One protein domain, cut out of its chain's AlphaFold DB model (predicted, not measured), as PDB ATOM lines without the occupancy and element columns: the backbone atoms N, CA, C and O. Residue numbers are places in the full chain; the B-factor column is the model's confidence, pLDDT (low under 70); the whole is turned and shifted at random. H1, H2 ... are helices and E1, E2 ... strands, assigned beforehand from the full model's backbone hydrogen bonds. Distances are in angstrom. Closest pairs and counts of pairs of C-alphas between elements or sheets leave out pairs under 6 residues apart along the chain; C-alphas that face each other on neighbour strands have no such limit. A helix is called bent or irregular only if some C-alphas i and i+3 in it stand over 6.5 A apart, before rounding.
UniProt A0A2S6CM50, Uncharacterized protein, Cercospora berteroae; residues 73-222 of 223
ATOM      1  N   TYR A  73     185.853 194.963 212.443       78.44
ATOM      2  CA  TYR A  73     185.982 196.161 213.270       78.44
ATOM      3  C   TYR A  73     187.031 195.934 214.339       78.44
ATOM      4  O   TYR A  73     187.047 194.889 214.982       78.44
ATOM      5  N   ARG A  74     187.896 196.920 214.556       82.00
ATOM      6  CA  ARG A  74     188.874 196.907 215.636       82.00
ATOM      7  C   ARG A  74     188.503 197.964 216.664       82.00
ATOM      8  O   ARG A  74     188.644 199.148 216.384       82.00
ATOM      9  N   ILE A  75     188.017 197.560 217.830       82.19
ATOM     10  CA  ILE A  75     187.561 198.483 218.878       82.19
ATOM     11  C   ILE A  75     188.659 198.644 219.918       82.19
ATOM     12  O   ILE A  75     189.074 197.654 220.504       82.19
ATOM     13  N   ILE A  76     189.104 199.866 220.194       83.25
ATOM     14  CA  ILE A  76     190.068 200.112 221.276       83.25
ATOM     15  C   ILE A  76     189.308 200.302 222.592       83.25
ATOM     16  O   ILE A  76     188.593 201.294 222.743       83.25
ATOM     17  N   ALA A  77     189.452 199.363 223.533       80.94
ATOM     18  CA  ALA A  77     188.758 199.396 224.821       80.94
ATOM     19  C   ALA A  77     189.677 199.078 226.012       80.94
ATOM     20  O   ALA A  77     190.453 198.122 226.015       80.94
ATOM     21  N   ASP A  78     189.520 199.854 227.083       76.06
ATOM     22  CA  ASP A  78     190.341 199.734 228.298       76.06
ATOM     23  C   ASP A  78     189.834 198.674 229.291       76.06
ATOM     24  O   ASP A  78     190.519 198.352 230.267       76.06
ATOM     25  N   SER A  79     188.603 198.190 229.115       82.00
ATOM     26  CA  SER A  79     187.958 197.209 229.992       82.00
ATOM     27  C   SER A  79     186.804 196.498 229.285       82.00
ATOM     28  O   SER A  79     186.259 197.013 228.306       82.00
ATOM     29  N   VAL A  80     186.382 195.349 229.827       84.62
ATOM     30  CA  VAL A  80     185.186 194.610 229.376       84.62
ATOM     31  C   VAL A  80     183.938 195.496 229.394       84.62
ATOM     32  O   VAL A  80     183.223 195.573 228.401       84.62
ATOM     33  N   GLY A  81     183.714 196.232 230.488       84.31
ATOM     34  CA  GLY A  81     182.564 197.133 230.606       84.31
ATOM     35  C   GLY A  81     182.588 198.267 229.576       84.31
ATOM     36  O   GLY A  81     181.556 198.588 228.993       84.31
ATOM     37  N   HIS A  82     183.766 198.834 229.290       83.19
ATOM     38  CA  HIS A  82     183.909 199.824 228.221       83.19
ATOM     39  C   HIS A  82     183.558 199.198 226.866       83.19
ATOM     40  O   HIS A  82     182.716 199.739 226.156       83.19
ATOM     41  N   ALA A  83     184.108 198.023 226.540       84.44
ATOM     42  CA  ALA A  83     183.789 197.321 225.298       84.44
ATOM     43  C   ALA A  83     182.285 197.024 225.158       84.44
ATOM     44  O   ALA A  83     181.723 197.260 224.092       84.44
ATOM     45  N   GLN A  84     181.615 196.586 226.229       85.50
ATOM     46  CA  GLN A  84     180.165 196.354 226.245       85.50
ATOM     47  C   GLN A  84     179.366 197.620 225.915       85.50
ATOM     48  O   GLN A  84     178.441 197.560 225.107       85.50
ATOM     49  N   VAL A  85     179.735 198.774 226.484       83.62
ATOM     50  CA  VAL A  85     179.090 200.060 226.165       83.62
ATOM     51  C   VAL A  85     179.274 200.410 224.688       83.62
ATOM     52  O   VAL A  85     178.306 200.783 224.021       83.62
ATOM     53  N   LEU A  86     180.490 200.249 224.152       79.56
ATOM     54  CA  LEU A  86     180.774 200.542 222.744       79.56
ATOM     55  C   LEU A  86     179.982 199.614 221.814       79.56
ATOM     56  O   LEU A  86     179.345 200.080 220.874       79.56
ATOM     57  N   LEU A  87     179.954 198.314 222.106       82.62
ATOM     58  CA  LEU A  87     179.183 197.325 221.351       82.62
ATOM     59  C   LEU A  87     177.678 197.601 221.417       82.62
ATOM     60  O   LEU A  87     177.001 197.545 220.393       82.62
ATOM     61  N   GLY A  88     177.157 197.954 222.594       82.50
ATOM     62  CA  GLY A  88     175.752 198.317 222.774       82.50
ATOM     63  C   GLY A  88     175.355 199.530 221.933       82.50
ATOM     64  O   GLY A  88     174.314 199.520 221.276       82.50
ATOM     65  N   TYR A  89     176.213 200.548 221.877       76.62
ATOM     66  CA  TYR A  89     175.990 201.718 221.034       76.62
ATOM     67  C   TYR A  89     176.018 201.381 219.542       76.62
ATOM     68  O   TYR A  89     175.144 201.808 218.783       76.62
ATOM     69  N   LEU A  90     177.015 200.606 219.122       75.62
ATOM     70  CA  LEU A  90     177.167 200.204 217.731       75.62
ATOM     71  C   LEU A  90     175.972 199.342 217.269       75.62
ATOM     72  O   LEU A  90     175.455 199.557 216.170       75.62
ATOM     73  N   LYS A  91     175.460 198.464 218.144       77.81
ATOM     74  CA  LYS A  91     174.213 197.709 217.940       77.81
ATOM     75  C   LYS A  91     173.001 198.641 217.817       77.81
ATOM     76  O   LYS A  91     172.216 198.509 216.884       77.81
ATOM     77  N   ALA A  92     172.860 199.618 218.717       77.25
ATOM     78  CA  ALA A  92     171.714 200.534 218.744       77.25
ATOM     79  C   ALA A  92     171.638 201.470 217.524       77.25
ATOM     80  O   ALA A  92     170.546 201.838 217.093       77.25
ATOM     81  N   ARG A  93     172.780 201.859 216.945       70.06
ATOM     82  CA  ARG A  93     172.833 202.773 215.792       70.06
ATOM     83  C   ARG A  93     172.592 202.111 214.431       70.06
ATOM     84  O   ARG A  93     172.801 202.770 213.417       70.06
ATOM     85  N   ARG A  94     172.157 200.843 214.398       61.56
ATOM     86  CA  ARG A  94     171.940 200.055 213.164       61.56
ATOM     87  C   ARG A  94     173.168 199.976 212.245       61.56
ATOM     88  O   ARG A  94     173.055 199.687 211.063       61.56
ATOM     89  N   GLY A  95     174.356 200.249 212.788       59.53
ATOM     90  CA  GLY A  95     175.614 200.231 212.038       59.53
ATOM     91  C   GLY A  95     176.317 198.875 212.056       59.53
ATOM     92  O   GLY A  95     177.288 198.706 211.329       59.53
ATOM     93  N   LEU A  96     175.853 197.936 212.894       62.69
ATOM     94  CA  LEU A  96     176.422 196.588 213.030       62.69
ATOM     95  C   LEU A  96     175.531 195.465 212.502       62.69
ATOM     96  O   LEU A  96     175.892 194.309 212.682       62.69
ATOM     97  N   GLU A  97     174.380 195.762 211.896       66.12
ATOM     98  CA  GLU A  97     173.437 194.713 211.466       66.12
ATOM     99  C   GLU A  97     174.099 193.703 210.516       66.12
ATOM    100  O   GLU A  97     173.820 192.511 210.596       66.12
ATOM    101  N   ASP A  98     175.056 194.169 209.712       66.75
ATOM    102  CA  ASP A  98     175.822 193.335 208.789       66.75
ATOM    103  C   ASP A  98     177.251 193.023 209.268       66.75
ATOM    104  O   ASP A  98     178.041 192.427 208.532       66.75
ATOM    105  N   VAL A  99     177.632 193.437 210.480       71.25
ATOM    106  CA  VAL A  99     179.003 193.256 210.967       71.25
ATOM    107  C   VAL A  99     179.200 191.846 211.479       71.25
ATOM    108  O   VAL A  99     178.669 191.443 212.506       71.25
ATOM    109  N   ARG A 100     180.046 191.108 210.765       70.69
ATOM    110  CA  ARG A 100     180.323 189.701 211.055       70.69
ATOM    111  C   ARG A 100     181.438 189.509 212.072       70.69
ATOM    112  O   ARG A 100     181.391 188.574 212.864       70.69
ATOM    113  N   LYS A 101     182.459 190.370 212.049       80.19
ATOM    114  CA  LYS A 101     183.688 190.179 212.830       80.19
ATOM    115  C   LYS A 101     184.056 191.434 213.604       80.19
ATOM    116  O   LYS A 101     184.205 192.511 213.025       80.19
ATOM    117  N   VAL A 102     184.285 191.278 214.903       82.31
ATOM    118  CA  VAL A 102     184.807 192.344 215.760       82.31
ATOM    119  C   VAL A 102     186.010 191.823 216.536       82.31
ATOM    120  O   VAL A 102     185.979 190.757 217.140       82.31
ATOM    121  N   VAL A 103     187.077 192.608 216.530       82.38
ATOM    122  CA  VAL A 103     188.259 192.413 217.360       82.38
ATOM    123  C   VAL A 103     188.322 193.575 218.336       82.38
ATOM    124  O   VAL A 103     188.464 194.730 217.937       82.38
ATOM    125  N   VAL A 104     188.216 193.305 219.628       81.88
ATOM    126  CA  VAL A 104     188.462 194.317 220.651       81.88
ATOM    127  C   VAL A 104     189.947 194.321 220.959       81.88
ATOM    128  O   VAL A 104     190.497 193.355 221.472       81.88
ATOM    129  N   LEU A 105     190.603 195.422 220.632       80.31
ATOM    130  CA  LEU A 105     191.955 195.709 221.053       80.31
ATOM    131  C   LEU A 105     191.921 196.287 222.466       80.31
ATOM    132  O   LEU A 105     191.509 197.432 222.662       80.31
ATOM    133  N   SER A 106     192.436 195.543 223.437       77.12
ATOM    134  CA  SER A 106     192.807 196.140 224.712       77.12
ATOM    135  C   SER A 106     194.279 196.484 224.686       77.12
ATOM    136  O   SER A 106     195.168 195.640 224.830       77.12
ATOM    137  N   ARG A 107     194.533 197.769 224.437       68.50
ATOM    138  CA  ARG A 107     195.880 198.304 224.464       68.50
ATOM    139  C   ARG A 107     196.176 198.772 225.875       68.50
ATOM    140  O   ARG A 107     195.766 199.850 226.294       68.50
ATOM    141  N   HIS A 108     196.927 197.963 226.605       64.06
ATOM    142  CA  HIS A 108     197.535 198.382 227.857       64.06
ATOM    143  C   HIS A 108     198.775 199.233 227.548       64.06
ATOM    144  O   HIS A 108     199.902 198.856 227.849       64.06
ATOM    145  N   GLU A 109     198.575 200.383 226.896       52.00
ATOM    146  CA  GLU A 109     199.608 201.407 226.732       52.00
ATOM    147  C   GLU A 109     199.821 202.092 228.082       52.00
ATOM    148  O   GLU A 109     199.313 203.175 228.365       52.00
ATOM    149  N   TYR A 110     200.553 201.431 228.970       49.00
ATOM    150  CA  TYR A 110     201.085 202.115 230.130       49.00
ATOM    151  C   TYR A 110     202.382 202.779 229.706       49.00
ATOM    152  O   TYR A 110     203.290 202.122 229.203       49.00
ATOM    153  N   ALA A 111     202.452 204.097 229.896       43.19
ATOM    154  CA  ALA A 111     203.714 204.813 229.864       43.19
ATOM    155  C   ALA A 111     204.677 204.079 230.809       43.19
ATOM    156  O   ALA A 111     204.475 204.087 232.030       43.19
ATOM    157  N   LEU A 112     205.646 203.390 230.204       42.16
ATOM    158  CA  LEU A 112     206.727 202.662 230.854       42.16
ATOM    159  C   LEU A 112     207.244 203.512 232.022       42.16
ATOM    160  O   LEU A 112     207.716 204.631 231.822       42.16
ATOM    161  N   GLY A 113     207.015 203.032 233.249       48.28
ATOM    162  CA  GLY A 113     207.434 203.698 234.487       48.28
ATOM    163  C   GLY A 113     206.339 204.176 235.454       48.28
ATOM    164  O   GLY A 113     206.689 204.628 236.541       48.28
ATOM    165  N   ARG A 114     205.032 204.099 235.137       51.81
ATOM    166  CA  ARG A 114     203.966 204.568 236.070       51.81
ATOM    167  C   ARG A 114     203.107 203.490 236.729       51.81
ATOM    168  O   ARG A 114     202.446 203.776 237.727       51.81
ATOM    169  N   VAL A 115     203.076 202.276 236.192       58.91
ATOM    170  CA  VAL A 115     202.241 201.186 236.718       58.91
ATOM    171  C   VAL A 115     203.136 199.987 236.985       58.91
ATOM    172  O   VAL A 115     203.904 199.601 236.113       58.91
ATOM    173  N   SER A 116     203.062 199.428 238.195       71.94
ATOM    174  CA  SER A 116     203.807 198.214 238.527       71.94
ATOM    175  C   SER A 116     203.312 197.037 237.685       71.94
ATOM    176  O   SER A 116     202.105 196.904 237.460       71.94
ATOM    177  N   GLU A 117     204.226 196.165 237.262       72.12
ATOM    178  CA  GLU A 117     203.934 194.959 236.471       72.12
ATOM    179  C   GLU A 117     202.811 194.118 237.111       72.12
ATOM    180  O   GLU A 117     201.864 193.722 236.436       72.12
ATOM    181  N   SER A 118     202.798 193.992 238.443       76.62
ATOM    182  CA  SER A 118     201.748 193.268 239.178       76.62
ATOM    183  C   SER A 118     200.346 193.875 239.017       76.62
ATOM    184  O   SER A 118     199.344 193.160 239.032       76.62
ATOM    185  N   ARG A 119     200.224 195.205 238.871       79.94
ATOM    186  CA  ARG A 119     198.919 195.847 238.614       79.94
ATOM    187  C   ARG A 119     198.441 195.570 237.194       79.94
ATOM    188  O   ARG A 119     197.237 195.403 237.001       79.94
ATOM    189  N   LEU A 120     199.362 195.540 236.229       78.56
ATOM    190  CA  LEU A 120     199.062 195.174 234.848       78.56
ATOM    191  C   LEU A 120     198.574 193.725 234.787       78.56
ATOM    192  O   LEU A 120     197.450 193.501 234.346       78.56
ATOM    193  N   ALA A 121     199.352 192.782 235.328       81.44
ATOM    194  CA  ALA A 121     198.999 191.365 235.361       81.44
ATOM    195  C   ALA A 121     197.624 191.143 236.007       81.44
ATOM    196  O   ALA A 121     196.742 190.546 235.396       81.44
ATOM    197  N   ARG A 122     197.369 191.748 237.177       86.00
ATOM    198  CA  ARG A 122     196.068 191.652 237.860       86.00
ATOM    199  C   ARG A 122     194.909 192.212 237.032       86.00
ATOM    200  O   ARG A 122     193.814 191.652 237.053       86.00
ATOM    201  N   ARG A 123     195.109 193.326 236.319       84.44
ATOM    202  CA  ARG A 123     194.067 193.916 235.462       84.44
ATOM    203  C   ARG A 123     193.803 193.054 234.232       84.44
ATOM    204  O   ARG A 123     192.644 192.882 233.854       84.44
ATOM    205  N   THR A 124     194.852 192.523 233.615       85.19
ATOM    206  CA  THR A 124     194.744 191.630 232.461       85.19
ATOM    207  C   THR A 124     194.075 190.319 232.864       85.19
ATOM    208  O   THR A 124     193.093 189.945 232.233       85.19
ATOM    209  N   GLN A 125     194.480 189.703 233.977       88.50
ATOM    210  CA  GLN A 125     193.837 188.519 234.553       88.50
ATOM    211  C   GLN A 125     192.351 188.763 234.846       88.50
ATOM    212  O   GLN A 125     191.497 187.983 234.434       88.50
ATOM    213  N   TRP A 126     192.023 189.887 235.494       89.81
ATOM    214  CA  TRP A 126     190.631 190.275 235.737       89.81
ATOM    215  C   TRP A 126     189.839 190.450 234.434       89.81
ATOM    216  O   TRP A 126     188.669 190.094 234.374       89.81
ATOM    217  N   THR A 127     190.465 190.983 233.382       89.38
ATOM    218  CA  THR A 127     189.825 191.155 232.069       89.38
ATOM    219  C   THR A 127     189.579 189.802 231.407       89.38
ATOM    220  O   THR A 127     188.450 189.551 230.998       89.38
ATOM    221  N   ILE A 128     190.589 188.923 231.364       89.94
ATOM    222  CA  ILE A 128     190.503 187.558 230.817       89.94
ATOM    223  C   ILE A 128     189.369 186.782 231.496       89.94
ATOM    224  O   ILE A 128     188.480 186.284 230.808       89.94
ATOM    225  N   ALA A 129     189.328 186.782 232.832       90.19
ATOM    226  CA  ALA A 129     188.309 186.076 233.611       90.19
ATOM    227  C   ALA A 129     186.869 186.539 233.320       90.19
ATOM    228  O   ALA A 129     185.923 185.785 233.534       90.19
ATOM    229  N   ARG A 130     186.692 187.772 232.825       92.88
ATOM    230  CA  ARG A 130     185.383 188.350 232.491       92.88
ATOM    231  C   ARG A 130     185.029 188.278 231.009       92.88
ATOM    232  O   ARG A 130     183.899 188.609 230.656       92.88
ATOM    233  N   LEU A 131     185.939 187.846 230.132       90.81
ATOM    234  CA  LEU A 131     185.632 187.694 228.704       90.81
ATOM    235  C   LEU A 131     184.424 186.779 228.441       90.81
ATOM    236  O   LEU A 131     183.596 187.163 227.612       90.81
ATOM    237  N   PRO A 132     184.231 185.647 229.152       92.38
ATOM    238  CA  PRO A 132     183.053 184.802 228.950       92.38
ATOM    239  C   PRO A 132     181.718 185.530 229.178       92.38
ATOM    240  O   PRO A 132     180.731 185.227 228.507       92.38
ATOM    241  N   GLU A 133     181.681 186.538 230.060       91.19
ATOM    242  CA  GLU A 133     180.482 187.352 230.314       91.19
ATOM    243  C   GLU A 133     180.042 188.148 229.076       91.19
ATOM    244  O   GLU A 133     178.880 188.540 228.960       91.19
ATOM    245  N   MET A 134     180.951 188.397 228.128       88.06
ATOM    246  CA  MET A 134     180.629 189.133 226.910       88.06
ATOM    247  C   MET A 134     179.820 188.319 225.912       88.06
ATOM    248  O   MET A 134     179.168 188.926 225.067       88.06
ATOM    249  N   ARG A 135     179.825 186.983 226.001       89.50
ATOM    250  CA  ARG A 135     179.270 186.091 224.971       89.50
ATOM    251  C   ARG A 135     177.813 186.406 224.628       89.50
ATOM    252  O   ARG A 135     177.470 186.486 223.456       89.50
ATOM    253  N   SER A 136     176.985 186.676 225.637       87.00
ATOM    254  CA  SER A 136     175.580 187.072 225.450       87.00
ATOM    255  C   SER A 136     175.429 188.458 224.814       87.00
ATOM    256  O   SER A 136     174.506 188.708 224.047       87.00
ATOM    257  N   SER A 137     176.358 189.372 225.094       84.00
ATOM    258  CA  SER A 137     176.340 190.735 224.550       84.00
ATOM    259  C   SER A 137     176.759 190.797 223.082       84.00
ATOM    260  O   SER A 137     176.509 191.815 222.437       84.00
ATOM    261  N   VAL A 138     177.397 189.743 222.559       87.25
ATOM    262  CA  VAL A 138     177.948 189.684 221.196       87.25
ATOM    263  C   VAL A 138     177.402 188.536 220.354       87.25
ATOM    264  O   VAL A 138     177.922 188.293 219.276       87.25
ATOM    265  N   GLU A 139     176.347 187.853 220.796       87.75
ATOM    266  CA  GLU A 139     175.780 186.665 220.127       87.75
ATOM    267  C   GLU A 139     175.402 186.865 218.646       87.75
ATOM    268  O   GLU A 139     175.280 185.902 217.899       87.75
ATOM    269  N   TYR A 140     175.216 188.116 218.221       83.19
ATOM    270  CA  TYR A 140     174.887 188.491 216.847       83.19
ATOM    271  C   TYR A 140     176.112 188.563 215.918       83.19
ATOM    272  O   TYR A 140     175.951 188.815 214.727       83.19
ATOM    273  N   LEU A 141     177.326 188.388 216.446       84.88
ATOM    274  CA  LEU A 141     178.569 188.383 215.678       84.88
ATOM    275  C   LEU A 141     178.959 186.952 215.285       84.88
ATOM    276  O   LEU A 141     178.821 186.029 216.082       84.88
ATOM    277  N   GLU A 142     179.533 186.776 214.093       84.69
ATOM    278  CA  GLU A 142     180.138 185.499 213.676       84.69
ATOM    279  C   GLU A 142     181.491 185.263 214.372       84.69
ATOM    280  O   GLU A 142     181.885 184.123 214.605       84.69
ATOM    281  N   HIS A 143     182.226 186.336 214.690       86.38
ATOM    282  CA  HIS A 143     183.527 186.269 215.358       86.38
ATOM    283  C   HIS A 143     183.727 187.441 216.323       86.38
ATOM    284  O   HIS A 143     183.525 188.605 215.955       86.38
ATOM    285  N   PHE A 144     184.179 187.131 217.539       87.75
ATOM    286  CA  PHE A 144     184.512 188.114 218.560       87.75
ATOM    287  C   PHE A 144     185.807 187.719 219.265       87.75
ATOM    288  O   PHE A 144     185.833 186.757 220.028       87.75
ATOM    289  N   ALA A 145     186.877 188.474 219.022       89.50
ATOM    290  CA  ALA A 145     188.173 188.220 219.640       89.50
ATOM    291  C   ALA A 145     188.661 189.413 220.454       89.50
ATOM    292  O   ALA A 145     188.403 190.569 220.117       89.50
ATOM    293  N   TRP A 146     189.412 189.127 221.508       89.50
ATOM    294  CA  TRP A 146     190.061 190.109 222.353       89.50
ATOM    295  C   TRP A 146     191.576 190.040 222.150       89.50
ATOM    296  O   TRP A 146     192.203 189.024 222.439       89.50
ATOM    297  N   GLU A 147     192.161 191.114 221.623       89.94
ATOM    298  CA  GLU A 147     193.600 191.259 221.396       89.94
ATOM    299  C   GLU A 147     194.207 192.034 222.574       89.94
ATOM    300  O   GLU A 147     194.004 193.245 222.700       89.94
ATOM    301  N   PHE A 148     194.958 191.353 223.440       85.31
ATOM    302  CA  PHE A 148     195.818 192.008 224.421       85.31
ATOM    303  C   PHE A 148     197.165 192.293 223.785       85.31
ATOM    304  O   PHE A 148     197.807 191.399 223.237       85.31
ATOM    305  N   VAL A 149     197.602 193.541 223.888       83.38
ATOM    306  CA  VAL A 149     198.901 193.993 223.396       83.38
ATOM    307  C   VAL A 149     199.705 194.442 224.599       83.38
ATOM    308  O   VAL A 149     199.413 195.494 225.174       83.38
ATOM    309  N   LEU A 150     200.686 193.635 224.997       76.56
ATOM    310  CA  LEU A 150     201.543 193.939 226.137       76.56
ATOM    311  C   LEU A 150     202.792 194.653 225.615       76.56
ATOM    312  O   LEU A 150     203.513 194.092 224.780       76.56
ATOM    313  N   PRO A 151     203.011 195.912 226.027       68.62
ATOM    314  CA  PRO A 151     204.125 196.684 225.532       68.62
ATOM    315  C   PRO A 151     205.435 196.040 225.997       68.62
ATOM    316  O   PRO A 151     205.539 195.606 227.145       68.62
ATOM    317  N   PRO A 152     206.437 195.987 225.125       67.19
ATOM    318  CA  PRO A 152     207.772 195.595 225.525       67.19
ATOM    319  C   PRO A 152     208.420 196.679 226.393       67.19
ATOM    320  O   PRO A 152     208.217 197.874 226.162       67.19
ATOM    321  N   ASP A 153     209.213 196.258 227.378       60.91
ATOM    322  CA  ASP A 153     209.930 197.154 228.290       60.91
ATOM    323  C   ASP A 153     211.238 197.643 227.676       60.91
ATOM    324  O   ASP A 153     212.327 197.268 228.103       60.91
ATOM    325  N   VAL A 154     211.148 198.448 226.615       56.16
ATOM    326  CA  VAL A 154     212.358 198.998 226.002       56.16
ATOM    327  C   VAL A 154     212.283 200.505 225.914       56.16
ATOM    328  O   VAL A 154     211.300 201.109 225.478       56.16
ATOM    329  N   SER A 155     213.390 201.113 226.336       53.59
ATOM    330  CA  SER A 155     213.701 202.515 226.112       53.59
ATOM    331  C   SER A 155     213.438 202.870 224.638       53.59
ATOM    332  O   SER A 155     213.844 202.112 223.756       53.59
ATOM    333  N   PRO A 156     212.814 204.022 224.326       51.44
ATOM    334  CA  PRO A 156     212.352 204.402 222.980       51.44
ATOM    335  C   PRO A 156     213.441 204.506 221.886       51.44
ATOM    336  O   PRO A 156     213.173 204.997 220.793       51.44
ATOM    337  N   ARG A 157     214.682 204.090 222.165       51.44
ATOM    338  CA  ARG A 157     215.862 204.223 221.301       51.44
ATOM    339  C   ARG A 157     216.302 202.935 220.597       51.44
ATOM    340  O   ARG A 157     217.165 203.026 219.729       51.44
ATOM    341  N   GLN A 158     215.755 201.765 220.921       55.19
ATOM    342  CA  GLN A 158     216.102 200.509 220.238       55.19
ATOM    343  C   GLN A 158     215.004 200.091 219.251       55.19
ATOM    344  O   GLN A 158     213.830 200.410 219.447       55.19
ATOM    345  N   ARG A 159     215.400 199.422 218.153       53.94
ATOM    346  CA  ARG A 159     214.465 198.832 217.179       53.94
ATOM    347  C   ARG A 159     213.409 198.049 217.950       53.94
ATOM    348  O   ARG A 159     213.775 197.213 218.763       53.94
ATOM    349  N   GLY A 160     212.145 198.391 217.691       58.00
ATOM    350  CA  GLY A 160     210.974 197.946 218.438       58.00
ATOM    351  C   GLY A 160     211.081 196.481 218.860       58.00
ATOM    352  O   GLY A 160     210.940 195.628 217.986       58.00
ATOM    353  N   PRO A 161     211.341 196.184 220.140       59.25
ATOM    354  CA  PRO A 161     211.170 194.842 220.689       59.25
ATOM    355  C   PRO A 161     209.838 194.183 220.283       59.25
ATOM    356  O   PRO A 161     208.845 194.871 220.000       59.25
ATOM    357  N   PRO A 162     209.794 192.842 220.299       64.81
ATOM    358  CA  PRO A 162     208.564 192.074 220.120       64.81
ATOM    359  C   PRO A 162     207.457 192.550 221.068       64.81
ATOM    360  O   PRO A 162     207.629 192.674 222.277       64.81
ATOM    361  N   VAL A 163     206.274 192.778 220.521       77.56
ATOM    362  CA  VAL A 163     205.084 193.064 221.319       77.56
ATOM    363  C   VAL A 163     204.387 191.736 221.582       77.56
ATOM    364  O   VAL A 163     204.008 191.063 220.621       77.56
ATOM    365  N   LEU A 164     204.200 191.359 222.852       79.81
ATOM    366  CA  LEU A 164     203.429 190.157 223.169       79.81
ATOM    367  C   LEU A 164     201.966 190.420 222.810       79.81
ATOM    368  O   LEU A 164     201.356 191.375 223.304       79.81
ATOM    369  N   LYS A 165     201.416 189.585 221.931       86.50
ATOM    370  CA  LYS A 165     200.019 189.657 221.515       86.50
ATOM    371  C   LYS A 165     199.305 188.383 221.924       86.50
ATOM    372  O   LYS A 165     199.682 187.308 221.478       86.50
ATOM    373  N   LEU A 166     198.264 188.523 222.735       86.25
ATOM    374  CA  LEU A 166     197.352 187.433 223.072       86.25
ATOM    375  C   LEU A 166     196.038 187.693 222.347       86.25
ATOM    376  O   LEU A 166     195.409 188.722 222.588       86.25
ATOM    377  N   LEU A 167     195.632 186.784 221.466       90.19
ATOM    378  CA  LEU A 167     194.344 186.860 220.787       90.19
ATOM    379  C   LEU A 167     193.427 185.770 221.338       90.19
ATOM    380  O   LEU A 167     193.670 184.589 221.109       90.19
ATOM    381  N   ILE A 168     192.378 186.171 222.052       90.19
ATOM    382  CA  ILE A 168     191.425 185.252 222.680       90.19
ATOM    383  C   ILE A 168     190.073 185.398 221.984       90.19
ATOM    384  O   ILE A 168     189.411 186.424 222.128       90.19
ATOM    385  N   ASP A 169     189.666 184.384 221.223       91.88
ATOM    386  CA  ASP A 169     188.306 184.273 220.691       91.88
ATOM    387  C   ASP A 169     187.344 183.958 221.841       91.88
ATOM    388  O   ASP A 169     187.523 182.983 222.558       91.88
ATOM    389  N   VAL A 170     186.326 184.789 222.044       90.19
ATOM    390  CA  VAL A 170     185.366 184.633 223.145       90.19
ATOM    391  C   VAL A 170     184.352 183.525 222.866       90.19
ATOM    392  O   VAL A 170     183.807 182.938 223.803       90.19
ATOM    393  N   PHE A 171     184.085 183.209 221.596       90.81
ATOM    394  CA  PHE A 171     183.221 182.086 221.244       90.81
ATOM    395  C   PHE A 171     183.932 180.743 221.397       90.81
ATOM    396  O   PHE A 171     183.253 179.756 221.672       90.81
ATOM    397  N   ASP A 172     185.259 180.711 221.292       92.56
ATOM    398  CA  ASP A 172     186.097 179.523 221.495       92.56
ATOM    399  C   ASP A 172     187.102 179.743 222.641       92.56
ATOM    400  O   ASP A 172     188.296 179.477 222.510       92.56
ATOM    401  N   TYR A 173     186.607 180.288 223.760       91.19
ATOM    402  CA  TYR A 173     187.419 180.846 224.850       91.19
ATOM    403  C   TYR A 173     188.519 179.908 225.356       91.19
ATOM    404  O   TYR A 173     189.683 180.295 225.337       91.19
ATOM    405  N   GLU A 174     188.179 178.684 225.768       92.38
ATOM    406  CA  GLU A 174     189.154 177.756 226.361       92.38
ATOM    407  C   GLU A 174     190.260 177.384 225.362       92.38
ATOM    408  O   GLU A 174     191.447 177.494 225.660       92.38
ATOM    409  N   ASN A 175     189.884 177.027 224.131       92.44
ATOM    410  CA  ASN A 175     190.838 176.665 223.082       92.44
ATOM    411  C   ASN A 175     191.694 177.863 222.655       92.44
ATOM    412  O   ASN A 175     192.897 177.726 222.436       92.44
ATOM    413  N   ALA A 176     191.090 179.047 222.526       91.00
ATOM    414  CA  ALA A 176     191.806 180.264 222.176       91.00
ATOM    415  C   ALA A 176     192.780 180.681 223.282       91.00
ATOM    416  O   ALA A 176     193.897 181.092 222.977       91.00
ATOM    417  N   LEU A 177     192.398 180.515 224.551       91.12
ATOM    418  CA  LEU A 177     193.265 180.763 225.697       91.12
ATOM    419  C   LEU A 177     194.458 179.800 225.709       91.12
ATOM    420  O   LEU A 177     195.595 180.256 225.817       91.12
ATOM    421  N   SER A 178     194.227 178.497 225.512       90.12
ATOM    422  CA  SER A 178     195.306 177.503 225.410       90.12
ATOM    423  C   SER A 178     196.242 177.779 224.230       90.12
ATOM    424  O   SER A 178     197.461 177.722 224.379       90.12
ATOM    425  N   LYS A 179     195.699 178.139 223.058       92.00
ATOM    426  CA  LYS A 179     196.501 178.527 221.884       92.00
ATOM    427  C   LYS A 179     197.327 179.782 222.145       92.00
ATOM    428  O   LYS A 179     198.492 179.827 221.760       92.00
ATOM    429  N   ALA A 180     196.741 180.790 222.790       89.75
ATOM    430  CA  ALA A 180     197.441 182.018 223.136       89.75
ATOM    431  C   ALA A 180     198.568 181.748 224.149       89.75
ATOM    432  O   ALA A 180     199.666 182.269 223.977       89.75
ATOM    433  N   ALA A 181     198.334 180.889 225.147       89.56
ATOM    434  CA  ALA A 181     199.361 180.448 226.092       89.56
ATOM    435  C   ALA A 181     200.539 179.762 225.378       89.56
ATOM    436  O   ALA A 181     201.686 180.165 225.571       89.56
ATOM    437  N   ALA A 182     200.257 178.808 224.485       90.50
ATOM    438  CA  ALA A 182     201.283 178.112 223.706       90.50
ATOM    439  C   ALA A 182     202.093 179.073 222.815       90.50
ATOM    440  O   ALA A 182     203.319 179.037 222.812       90.50
ATOM    441  N   GLN A 183     201.429 180.005 222.120       90.38
ATOM    442  CA  GLN A 183     202.108 181.018 221.296       90.38
ATOM    443  C   GLN A 183     203.048 181.911 222.110       90.38
ATOM    444  O   GLN A 183     204.104 182.316 221.624       90.38
ATOM    445  N   VAL A 184     202.660 182.240 223.341       88.38
ATOM    446  CA  VAL A 184     203.489 183.030 224.249       88.38
ATOM    447  C   VAL A 184     204.687 182.235 224.758       88.38
ATOM    448  O   VAL A 184     205.785 182.786 224.797       88.38
ATOM    449  N   GLN A 185     204.506 180.957 225.091       89.62
ATOM    450  CA  GLN A 185     205.604 180.065 225.471       89.62
ATOM    451  C   GLN A 185     206.614 179.898 224.328       89.62
ATOM    452  O   GLN A 185     207.811 180.085 224.546       89.62
ATOM    453  N   ASP A 186     206.140 179.664 223.102       90.69
ATOM    454  CA  ASP A 186     206.984 179.583 221.904       90.69
ATOM    455  C   ASP A 186     207.774 180.876 221.672       90.69
ATOM    456  O   ASP A 186     208.946 180.843 221.289       90.69
ATOM    457  N   LEU A 187     207.138 182.034 221.887       87.88
ATOM    458  CA  LEU A 187     207.810 183.322 221.756       87.88
ATOM    459  C   LEU A 187     208.887 183.480 222.829       87.88
ATOM    460  O   LEU A 187     210.019 183.816 222.495       87.88
ATOM    461  N   ILE A 188     208.559 183.204 224.094       87.56
ATOM    462  CA  ILE A 188     209.515 183.246 225.203       87.56
ATOM    463  C   ILE A 188     210.733 182.362 224.903       87.56
ATOM    464  O   ILE A 188     211.858 182.836 225.037       87.56
ATOM    465  N   ALA A 189     210.523 181.129 224.436       89.50
ATOM    466  CA  ALA A 189     211.605 180.196 224.121       89.50
ATOM    467  C   ALA A 189     212.541 180.720 223.014       89.50
ATOM    468  O   ALA A 189     213.757 180.555 223.100       89.50
ATOM    469  N   ARG A 190     212.000 181.400 221.992       89.06
ATOM    470  CA  ARG A 190     212.814 182.044 220.941       89.06
ATOM    471  C   ARG A 190     213.678 183.170 221.503       89.06
ATOM    472  O   ARG A 190     214.865 183.222 221.211       89.06
ATOM    473  N   PHE A 191     213.104 184.024 222.349       85.25
ATOM    474  CA  PHE A 191     213.840 185.126 222.982       85.25
ATOM    475  C   PHE A 191     214.883 184.641 223.994       85.25
ATOM    476  O   PHE A 191     215.944 185.248 224.143       85.25
ATOM    477  N   GLU A 192     214.613 183.519 224.660       88.25
ATOM    478  CA  GLU A 192     215.573 182.855 225.540       88.25
ATOM    479  C   GLU A 192     216.777 182.331 224.747       88.25
ATOM    480  O   GLU A 192     217.917 182.528 225.169       88.25
ATOM    481  N   ALA A 193     216.544 181.759 223.560       88.44
ATOM    482  CA  ALA A 193     217.606 181.331 222.649       88.44
ATOM    483  C   ALA A 193     218.442 182.503 222.093       88.44
ATOM    484  O   ALA A 193     219.641 182.340 221.871       88.44
ATOM    485  N   ASP A 194     217.835 183.683 221.928       86.31
ATOM    486  CA  ASP A 194     218.510 184.911 221.478       86.31
ATOM    487  C   ASP A 194     219.312 185.616 222.598       86.31
ATOM    488  O   ASP A 194     220.036 186.581 222.340       86.31
ATOM    489  N   GLY A 195     219.234 185.125 223.843       85.44
ATOM    490  CA  GLY A 195     220.003 185.636 224.982       85.44
ATOM    491  C   GLY A 195     219.371 186.820 225.726       85.44
ATOM    492  O   GLY A 195     220.041 187.438 226.555       85.44
ATOM    493  N   GLU A 196     218.092 187.134 225.490       81.12
ATOM    494  CA  GLU A 196     217.367 188.226 226.166       81.12
ATOM    495  C   GLU A 196     216.844 187.821 227.565       81.12
ATOM    496  O   GLU A 196     215.644 187.819 227.846       81.12
ATOM    497  N   THR A 197     217.754 187.470 228.477       82.69
ATOM    498  CA  THR A 197     217.425 186.819 229.763       82.69
ATOM    499  C   THR A 197     216.527 187.641 230.697       82.69
ATOM    500  O   THR A 197     215.631 187.084 231.332       82.69
ATOM    501  N   GLU A 198     216.718 188.961 230.781       83.75
ATOM    502  CA  GLU A 198     215.928 189.820 231.676       83.75
ATOM    503  C   GLU A 198     214.475 189.971 231.198       83.75
ATOM    504  O   GLU A 198     213.536 189.834 231.986       83.75
ATOM    505  N   GLN A 199     214.278 190.210 229.900       80.31
ATOM    506  CA  GLN A 199     212.949 190.360 229.308       80.31
ATOM    507  C   GLN A 199     212.169 189.042 229.356       80.31
ATOM    508  O   GLN A 199     210.991 189.032 229.721       80.31
ATOM    509  N   VAL A 200     212.845 187.926 229.074       85.38
ATOM    510  CA  VAL A 200     212.290 186.574 229.197       85.38
ATOM    511  C   VAL A 200     211.824 186.285 230.622       85.38
ATOM    512  O   VAL A 200     210.698 185.823 230.800       85.38
ATOM    513  N   ALA A 201     212.633 186.588 231.642       85.81
ATOM    514  CA  ALA A 201     212.264 186.340 233.037       85.81
ATOM    515  C   ALA A 201     210.991 187.102 233.442       85.81
ATOM    516  O   ALA A 201     210.101 186.541 234.086       85.81
ATOM    517  N   ARG A 202     210.865 188.362 233.012       82.31
ATOM    518  CA  ARG A 202     209.674 189.184 233.270       82.31
ATOM    519  C   ARG A 202     208.447 188.670 232.536       82.31
ATOM    520  O   ARG A 202     207.365 188.614 233.116       82.31
ATOM    521  N   TRP A 203     208.598 188.265 231.278       84.56
ATOM    522  CA  TRP A 203     207.509 187.641 230.535       84.56
ATOM    523  C   TRP A 203     207.068 186.330 231.176       84.56
ATOM    524  O   TRP A 203     205.871 186.160 231.376       84.56
ATOM    525  N   LYS A 204     207.994 185.449 231.578       87.12
ATOM    526  CA  LYS A 204     207.659 184.220 232.315       87.12
ATOM    527  C   LYS A 204     206.871 184.543 233.591       87.12
ATOM    528  O   LYS A 204     205.795 183.986 233.780       87.12
ATOM    529  N   ALA A 205     207.329 185.505 234.399       85.38
ATOM    530  CA  ALA A 205     206.626 185.930 235.615       85.38
ATOM    531  C   ALA A 205     205.218 186.482 235.326       85.38
ATOM    532  O   ALA A 205     204.245 186.084 235.959       85.38
ATOM    533  N   MET A 206     205.080 187.351 234.323       83.81
ATOM    534  CA  MET A 206     203.787 187.915 233.935       83.81
ATOM    535  C   MET A 206     202.824 186.839 233.421       83.81
ATOM    536  O   MET A 206     201.652 186.838 233.777       83.81
ATOM    537  N   VAL A 207     203.290 185.921 232.576       85.44
ATOM    538  CA  VAL A 207     202.462 184.854 231.990       85.44
ATOM    539  C   VAL A 207     202.066 183.837 233.064       85.44
ATOM    540  O   VAL A 207     200.940 183.340 233.049       85.44
ATOM    541  N   GLN A 208     202.936 183.603 234.051       87.38
ATOM    542  CA  GLN A 208     202.617 182.845 235.257       87.38
ATOM    543  C   GLN A 208     201.537 183.539 236.102       87.38
ATOM    544  O   GLN A 208     200.559 182.893 236.469       87.38
ATOM    545  N   ASP A 209     201.643 184.851 236.338       85.25
ATOM    546  CA  ASP A 209     200.615 185.631 237.049       85.25
ATOM    547  C   ASP A 209     199.258 185.616 236.317       85.25
ATOM    548  O   ASP A 209     198.196 185.671 236.943       85.25
ATOM    549  N   LEU A 210     199.276 185.517 234.984       83.56
ATOM    550  CA  LEU A 210     198.073 185.357 234.165       83.56
ATOM    551  C   LEU A 210     197.488 183.936 234.211       83.56
ATOM    552  O   LEU A 210     196.383 183.736 233.710       83.56
ATOM    553  N   GLY A 211     198.196 182.963 234.794       85.44
ATOM    554  CA  GLY A 211     197.810 181.550 234.779       85.44
ATOM    555  C   GLY A 211     197.970 180.886 233.408       85.44
ATOM    556  O   GLY A 211     197.321 179.884 233.135       85.44
ATOM    557  N   LEU A 212     198.799 181.460 232.532       84.44
ATOM    558  CA  LEU A 212     199.076 180.959 231.180       84.44
ATOM    559  C   LEU A 212     200.398 180.181 231.099       84.44
ATOM    560  O   LEU A 212     200.752 179.669 230.041       84.44
ATOM    561  N   TYR A 213     201.152 180.122 232.198       80.81
ATOM    562  CA  TYR A 213     202.411 179.393 232.294       80.81
ATOM    563  C   TYR A 213     202.324 178.367 233.416       80.81
ATOM    564  O   TYR A 213     202.108 178.739 234.571       80.81
ATOM    565  N   ASP A 214     202.514 177.092 233.082       75.19
ATOM    566  CA  ASP A 214     202.608 176.028 234.074       75.19
ATOM    567  C   ASP A 214     204.080 175.704 234.339       75.19
ATOM    568  O   ASP A 214     204.756 175.065 233.528       75.19
ATOM    569  N   SER A 215     204.586 176.158 235.485       67.81
ATOM    570  CA  SER A 215     205.970 175.931 235.908       67.81
ATOM    571  C   SER A 215     206.292 174.453 236.161       67.81
ATOM    572  O   SER A 215     207.467 174.100 236.255       67.81
ATOM    573  N   GLN A 216     205.284 173.576 236.238       66.38
ATOM    574  CA  GLN A 216     205.499 172.135 236.397       66.38
ATOM    575  C   GLN A 216     205.942 171.449 235.096       66.38
ATOM    576  O   GLN A 216     206.627 170.429 235.152       66.38
ATOM    577  N   SER A 217     205.628 172.027 233.932       62.91
ATOM    578  CA  SER A 217     205.998 171.452 232.630       62.91
ATOM    579  C   SER A 217     207.516 171.445 232.376       62.91
ATOM    580  O   SER A 217     208.044 170.466 231.858       62.91
ATOM    581  N   GLU A 218     208.251 172.465 232.837       62.53
ATOM    582  CA  GLU A 218     209.716 172.558 232.672       62.53
ATOM    583  C   GLU A 218     210.508 171.565 233.546       62.53
ATOM    584  O   GLU A 218     211.678 171.296 233.265       62.53
ATOM    585  N   GLN A 219     209.912 171.027 234.618       59.44
ATOM    586  CA  GLN A 219     210.581 170.041 235.478       59.44
ATOM    587  C   GLN A 219     210.522 168.620 234.899       59.44
ATOM    588  O   GLN A 219     211.398 167.806 235.200       59.44
ATOM    589  N   ALA A 220     209.536 168.334 234.045       60.38
ATOM    590  CA  ALA A 220     209.360 167.020 233.432       60.38
ATOM    591  C   ALA A 220     210.404 166.721 232.340       60.38
ATOM    592  O   ALA A 220     210.840 165.581 232.235       60.38
ATOM    593  N   ASP A 221     210.867 167.729 231.591       55.78
ATOM    594  CA  ASP A 221     211.835 167.550 230.490       55.78
ATOM    595  C   ASP A 221     213.311 167.482 230.941       55.78
ATOM    596  O   ASP A 221     214.204 167.236 230.130       55.78
ATOM    597  N   LYS A 222     213.598 167.719 232.229       56.06
ATOM    598  CA  LYS A 222     214.963 167.683 232.796       56.06
ATOM    599  C   LYS A 222     215.249 166.453 233.667       56.06
ATOM    600  O   LYS A 222     216.337 166.380 234.240       56.06
TER     601      LYS A 222
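This is residues 73 to 222 of the 223 residues of an uncharacterized protein of Cercospora berteroae (UniProt A0A2S6CM50). A twisted four-stranded sheet has H1 and H2 over one face and its other face bare; H3 runs beside the edge strand E4, and H4 folds back along H3 to reach residues 117 to 125 of H2. Residues 216 to 222, which include H5, stick out. The printed part has 150 residues, ordered E1 H1 E2 H2 E3 E4 H3 H4 H5; the sheet, E1 E2 E3 E4, is mixed, as is the class, helices and strands. It is compact, radius of gyration of the C-alphas 16.8 A, spanning 54 by 38 by 24 A.

Find C-alpha 73 at (185.982, 196.161, 213.270), where E1, residues 73 to 76, begins. Next come H1, 80 to 92, 18.2 A; E2, 101 to 107, 18.7 A; and H2, 117 to 138, 30.6 A, irregular, with C-alphas 129 and 132 7.1 A apart. Then follow E3, 143 to 150; E4, 164 to 169; H3, 173 to 193, 30.3 A; H4, 197 to 209; and H5, 217 to 220, ending at (209.360, 167.020, 233.432).

Within hydrogen-bond range look for N 75 and O 103, 2.9 A, in parallel E1 and E2; N 104 and O 145, 2.8 A, in parallel E2 and E3; N 148 and O 166, 2.8 A, in the antiparallel hairpin E3 and E4. H1 and H2 lie on the same face, heights 9.7 and 9.4 A, two layers with the sheet. H3 stands at the sheet's level, its Ala 176 C-alpha 5.0 A from that of Ile 168, the closest in E4. H1, H3 and H4 have each O i to N i+4 pair within range, H2 12 of 18; H5 is too short for one.

The farthest C-alphas, of Arg 93 and Lys 222, are 57.4 A apart. The printed part has no cut; E3 to E4 is a long link. Confidence is under 70 at 94 to 98, 107 to 115, 151 to 162 and 215 to 222.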